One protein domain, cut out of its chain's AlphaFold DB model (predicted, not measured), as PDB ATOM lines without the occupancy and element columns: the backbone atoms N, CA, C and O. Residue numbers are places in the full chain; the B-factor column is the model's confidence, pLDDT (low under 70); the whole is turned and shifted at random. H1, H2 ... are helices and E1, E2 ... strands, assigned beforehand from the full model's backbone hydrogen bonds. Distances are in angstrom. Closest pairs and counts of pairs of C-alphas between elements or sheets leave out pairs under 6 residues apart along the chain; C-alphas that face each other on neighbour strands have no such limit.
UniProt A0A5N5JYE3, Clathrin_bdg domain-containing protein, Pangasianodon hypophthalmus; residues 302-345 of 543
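AT A GLANCE: This is residues 302 to 345 of the 543 residues of the protein "Clathrin_bdg domain-containing protein" of Pangasianodon hypophthalmus (UniProt A0A5N5JYE3). Three short helices, H3, H2 and H1, are strung out along one long line without packing on each other, and beyond H3 the chain turns and E1 runs partly back, off to one side. The 44 printed residues hold three named helices and one named strand, in the order H1, H2, H3, E1: mostly helix. The whole is extended, with a radius of gyration of the C-alphas of 15.6 A, and spans 47 by 22 by 10 A.

HOW THE PARTS SIT: Start at H3, residues 325 to 333; it is apart from H2, residues 315 to 318, from H1, residues 302 to 309, and from E1, residues 341 to 344. H1, H2 and E1 are also apart from each other. E1 pairs with no named strand. In H1 and H3 every O i to N i+4 pair is within hydrogen-bond range; H2 is too short for such a pair.

IN THESE COORDINATES: Find C-alpha 325 at (44.297, -24.179, 47.672); from there H3 runs 12.3 A to C-alpha 333. H2 measures 5.4 A. H1 begins at C-alpha 302, (51.867, 7.001, 40.907), and measures 10.4 A. E1 covers 9.0 A, ending at (39.466, -29.281, 29.644).

THE WHOLE: The C-alphas farthest apart, Gln 302 and Gly 335, are 47.6 A apart. The printed part has no cut, and no link is long. Look for pLDDT under 70 at residues 302 to 313, 315 to 316, 318 to 319 and 340 to 345.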
ATOM      1  N   GLN A 302      52.317   6.888  42.298       64.06
ATOM      2  CA  GLN A 302      51.867   7.001  40.907       64.06
ATOM      3  C   GLN A 302      51.983   5.651  40.176       64.06
ATOM      4  O   GLN A 302      51.062   5.254  39.465       64.06
ATOM      5  N   GLY A 303      53.079   4.914  40.407       64.88
ATOM      6  CA  GLY A 303      53.275   3.557  39.889       64.88
ATOM      7  C   GLY A 303      52.218   2.566  40.385       64.88
ATOM      8  O   GLY A 303      51.661   1.824  39.579       64.88
ATOM      9  N   VAL A 304      51.869   2.603  41.677       68.31
ATOM     10  CA  VAL A 304      50.779   1.783  42.242       68.31
ATOM     11  C   VAL A 304      49.429   2.140  41.611       68.31
ATOM     12  O   VAL A 304      48.673   1.237  41.262       68.31
ATOM     13  N   TRP A 305      49.125   3.425  41.395       67.81
ATOM     14  CA  TRP A 305      47.883   3.846  40.730       67.81
ATOM     15  C   TRP A 305      47.816   3.418  39.259       67.81
ATOM     16  O   TRP A 305      46.776   2.930  38.825       67.81
ATOM     17  N   LEU A 306      48.918   3.525  38.508       69.19
ATOM     18  CA  LEU A 306      49.030   3.017  37.133       69.19
ATOM     19  C   LEU A 306      48.872   1.487  37.077       69.19
ATOM     20  O   LEU A 306      48.183   0.964  36.205       69.19
ATOM     21  N   GLN A 307      49.444   0.765  38.042       61.62
ATOM     22  CA  GLN A 307      49.321  -0.692  38.139       61.62
ATOM     23  C   GLN A 307      47.922  -1.147  38.598       61.62
ATOM     24  O   GLN A 307      47.488  -2.241  38.245       61.62
ATOM     25  N   LEU A 308      47.194  -0.304  39.339       64.88
ATOM     26  CA  LEU A 308      45.795  -0.517  39.726       64.88
ATOM     27  C   LEU A 308      44.803  -0.118  38.614       64.88
ATOM     28  O   LEU A 308      43.694  -0.647  38.557       64.88
ATOM     29  N   GLN A 309      45.200   0.790  37.716       66.50
ATOM     30  CA  GLN A 309      44.428   1.184  36.531       66.50
ATOM     31  C   GLN A 309      44.321   0.042  35.507       66.50
ATOM     32  O   GLN A 309      43.345  -0.016  34.755       66.50
ATOM     33  N   ASP A 310      45.262  -0.909  35.514       68.38
ATOM     34  CA  ASP A 310      45.149  -2.159  34.766       68.38
ATOM     35  C   ASP A 310      44.193  -3.145  35.461       68.38
ATOM     36  O   ASP A 310      44.570  -4.163  36.049       68.38
ATOM     37  N   ILE A 311      42.899  -2.835  35.352       69.44
ATOM     38  CA  ILE A 311      41.789  -3.648  35.864       69.44
ATOM     39  C   ILE A 311      41.828  -5.074  35.285       69.44
ATOM     40  O   ILE A 311      41.296  -5.990  35.906       69.44
ATOM     41  N   HIS A 312      42.447  -5.293  34.118       68.69
ATOM     42  CA  HIS A 312      42.459  -6.589  33.438       68.69
ATOM     43  C   HIS A 312      43.646  -7.487  33.824       68.69
ATOM     44  O   HIS A 312      43.474  -8.706  33.833       68.69
ATOM     45  N   ASN A 313      44.798  -6.925  34.205       66.94
ATOM     46  CA  ASN A 313      45.933  -7.672  34.769       66.94
ATOM     47  C   ASN A 313      46.028  -7.599  36.305       66.94
ATOM     48  O   ASN A 313      46.967  -8.160  36.883       66.94
ATOM     49  N   ALA A 314      45.063  -6.949  36.968       73.06
ATOM     50  CA  ALA A 314      44.952  -6.864  38.421       73.06
ATOM     51  C   ALA A 314      45.184  -8.229  39.093       73.06
ATOM     52  O   ALA A 314      44.574  -9.235  38.720       73.06
ATOM     53  N   PHE A 315      46.048  -8.264  40.115       63.25
ATOM     54  CA  PHE A 315      46.549  -9.516  40.698       63.25
ATOM     55  C   PHE A 315      45.438 -10.488  41.123       63.25
ATOM     56  O   PHE A 315      45.550 -11.680  40.854       63.25
ATOM     57  N   GLY A 316      44.327  -9.987  41.674       67.56
ATOM     58  CA  GLY A 316      43.169 -10.803  42.056       67.56
ATOM     59  C   GLY A 316      42.485 -11.551  40.902       67.56
ATOM     60  O   GLY A 316      41.955 -12.634  41.124       67.56
ATOM     61  N   LEU A 317      42.537 -11.044  39.663       70.06
ATOM     62  CA  LEU A 317      41.965 -11.721  38.485       70.06
ATOM     63  C   LEU A 317      42.873 -12.821  37.914       70.06
ATOM     64  O   LEU A 317      42.437 -13.617  37.082       70.06
ATOM     65  N   ARG A 318      44.137 -12.880  38.352       66.56
ATOM     66  CA  ARG A 318      45.097 -13.916  37.940       66.56
ATOM     67  C   ARG A 318      44.833 -15.248  38.647       66.56
ATOM     68  O   ARG A 318      45.192 -16.296  38.114       66.56
ATOM     69  N   TYR A 319      44.190 -15.215  39.814       68.88
ATOM     70  CA  TYR A 319      43.845 -16.398  40.598       68.88
ATOM     71  C   TYR A 319      42.500 -16.973  40.147       68.88
ATOM     72  O   TYR A 319      41.444 -16.373  40.335       68.88
ATOM     73  N   GLN A 320      42.534 -18.165  39.556       75.12
ATOM     74  CA  GLN A 320      41.330 -18.894  39.158       75.12
ATOM     75  C   GLN A 320      40.928 -19.882  40.253       75.12
ATOM     76  O   GLN A 320      41.761 -20.649  40.734       75.12
ATOM     77  N   TRP A 321      39.634 -19.922  40.591       76.75
ATOM     78  CA  TRP A 321      39.091 -20.817  41.623       76.75
ATOM     79  C   TRP A 321      39.503 -22.285  41.434       76.75
ATOM     80  O   TRP A 321      39.857 -22.937  42.404       76.75
ATOM     81  N   GLY A 322      39.524 -22.797  40.197       76.19
ATOM     82  CA  GLY A 322      39.882 -24.195  39.912       76.19
ATOM     83  C   GLY A 322      41.326 -24.593  40.253       76.19
ATOM     84  O   GLY A 322      41.609 -25.782  40.330       76.19
ATOM     85  N   GLY A 323      42.226 -23.627  40.465       73.94
ATOM     86  CA  GLY A 323      43.610 -23.864  40.892       73.94
ATOM     87  C   GLY A 323      43.911 -23.421  42.327       73.94
ATOM     88  O   GLY A 323      45.075 -23.433  42.720       73.94
ATOM     89  N   SER A 324      42.911 -22.981  43.102       81.62
ATOM     90  CA  SER A 324      43.139 -22.457  44.454       81.62
ATOM     91  C   SER A 324      43.349 -23.569  45.488       81.62
ATOM     92  O   SER A 324      42.799 -24.669  45.378       81.62
ATOM     93  N   HIS A 325      44.107 -23.263  46.546       81.94
ATOM     94  CA  HIS A 325      44.297 -24.179  47.672       81.94
ATOM     95  C   HIS A 325      42.957 -24.557  48.327       81.94
ATOM     96  O   HIS A 325      42.701 -25.731  48.580       81.94
ATOM     97  N   SER A 326      42.058 -23.586  48.514       86.56
ATOM     98  CA  SER A 326      40.730 -23.799  49.107       86.56
ATOM     99  C   SER A 326      39.833 -24.701  48.246       86.56
ATOM    100  O   SER A 326      39.084 -25.511  48.786       86.56
ATOM    101  N   ASN A 327      39.926 -24.609  46.912       85.94
ATOM    102  CA  ASN A 327      39.235 -25.523  45.999       85.94
ATOM    103  C   ASN A 327      39.785 -26.949  46.134       85.94
ATOM    104  O   ASN A 327      39.007 -27.883  46.305       85.94
ATOM    105  N   LYS A 328      41.116 -27.109  46.156       84.56
ATOM    106  CA  LYS A 328      41.764 -28.409  46.385       84.56
ATOM    107  C   LYS A 328      41.339 -29.024  47.724       84.56
ATOM    108  O   LYS A 328      40.952 -30.187  47.748       84.56
ATOM    109  N   ALA A 329      41.355 -28.250  48.810       86.56
ATOM    110  CA  ALA A 329      40.926 -28.699  50.135       86.56
ATOM    111  C   ALA A 329      39.453 -29.149  50.148       86.56
ATOM    112  O   ALA A 329      39.135 -30.199  50.706       86.56
ATOM    113  N   LEU A 330      38.567 -28.404  49.474       87.44
ATOM    114  CA  LEU A 330      37.161 -28.776  49.300       87.44
ATOM    115  C   LEU A 330      37.000 -30.066  48.481       87.44
ATOM    116  O   LEU A 330      36.250 -30.952  48.877       87.44
ATOM    117  N   LEU A 331      37.708 -30.219  47.361       86.06
ATOM    118  CA  LEU A 331      37.632 -31.445  46.560       86.06
ATOM    119  C   LEU A 331      38.137 -32.660  47.352       86.06
ATOM    120  O   LEU A 331      37.466 -33.690  47.370       86.06
ATOM    121  N   CYS A 332      39.236 -32.514  48.099       84.44
ATOM    122  CA  CYS A 332      39.724 -33.550  49.009       84.44
ATOM    123  C   CYS A 332      38.703 -33.911  50.103       84.44
ATOM    124  O   CYS A 332      38.511 -35.097  50.364       84.44
ATOM    125  N   SER A 333      38.011 -32.937  50.712       88.44
ATOM    126  CA  SER A 333      37.010 -33.215  51.756       88.44
ATOM    127  C   SER A 333      35.732 -33.874  51.226       88.44
ATOM    128  O   SER A 333      35.094 -34.634  51.952       88.44
ATOM    129  N   LEU A 334      35.396 -33.671  49.947       88.38
ATOM    130  CA  LEU A 334      34.337 -34.411  49.246       88.38
ATOM    131  C   LEU A 334      34.790 -35.803  48.743       88.38
ATOM    132  O   LEU A 334      34.001 -36.505  48.112       88.38
ATOM    133  N   GLY A 335      36.043 -36.212  48.983       83.75
ATOM    134  CA  GLY A 335      36.602 -37.469  48.467       83.75
ATOM    135  C   GLY A 335      36.868 -37.461  46.955       83.75
ATOM    136  O   GLY A 335      37.017 -38.517  46.341       83.75
ATOM    137  N   ILE A 336      36.918 -36.279  46.338       83.38
ATOM    138  CA  ILE A 336      37.113 -36.099  44.901       83.38
ATOM    139  C   ILE A 336      38.608 -35.923  44.621       83.38
ATOM    140  O   ILE A 336      39.196 -34.876  44.890       83.38
ATOM    141  N   ASP A 337      39.234 -36.951  44.049       77.00
ATOM    142  CA  ASP A 337      40.639 -36.884  43.639       77.00
ATOM    143  C   ASP A 337      40.814 -35.914  42.460       77.00
ATOM    144  O   ASP A 337      40.344 -36.167  41.348       77.00
ATOM    145  N   THR A 338      41.539 -34.816  42.686       72.56
ATOM    146  CA  THR A 338      41.824 -33.806  41.658       72.56
ATOM    147  C   THR A 338      42.651 -34.354  40.497       72.56
ATOM    148  O   THR A 338      42.592 -33.796  39.408       72.56
ATOM    149  N   ARG A 339      43.385 -35.462  40.680       72.56
ATOM    150  CA  ARG A 339      44.081 -36.166  39.587       72.56
ATOM    151  C   ARG A 339      43.101 -36.840  38.631       72.56
ATOM    152  O   ARG A 339      43.408 -36.990  37.457       72.56
ATOM    153  N   ASN A 340      41.911 -37.202  39.113       64.00
ATOM    154  CA  ASN A 340      40.825 -37.744  38.302       64.00
ATOM    155  C   ASN A 340      39.930 -36.649  37.700       64.00
ATOM    156  O   ASN A 340      38.910 -36.986  37.104       64.00
ATOM    157  N   ILE A 341      40.284 -35.364  37.816       68.69
ATOM    158  CA  ILE A 341      39.584 -34.249  37.172       68.69
ATOM    159  C   ILE A 341      40.484 -33.650  36.096       68.69
ATOM    160  O   ILE A 341      41.545 -33.106  36.386       68.69
ATOM    161  N   LEU A 342      40.020 -33.677  34.848       63.84
ATOM    162  CA  LEU A 342      40.626 -32.923  33.765       63.84
ATOM    163  C   LEU A 342      39.848 -31.617  33.565       63.84
ATOM    164  O   LEU A 342      38.678 -31.618  33.179       63.84
ATOM    165  N   PHE A 343      40.517 -30.493  33.812       66.31
ATOM    166  CA  PHE A 343      40.027 -29.164  33.449       66.31
ATOM    167  C   PHE A 343      40.264 -28.937  31.948       66.31
ATOM    168  O   PHE A 343      41.246 -28.313  31.545       66.31
ATOM    169  N   THR A 344      39.395 -29.486  31.096       55.31
ATOM    170  CA  THR A 344      39.466 -29.281  29.644       55.31
ATOM    171  C   THR A 344      38.869 -27.928  29.279       55.31
ATOM    172  O   THR A 344      37.728 -27.617  29.599       55.31
ATOM    173  N   GLY A 345      39.619 -27.073  28.590       52.72
ATOM    174  CA  GLY A 345      39.075 -25.775  28.206       52.72
ATOM    175  C   GLY A 345      40.088 -24.836  27.583       52.72
ATOM    176  O   GLY A 345      41.227 -24.726  28.026       52.72
TER     177      GLY A 345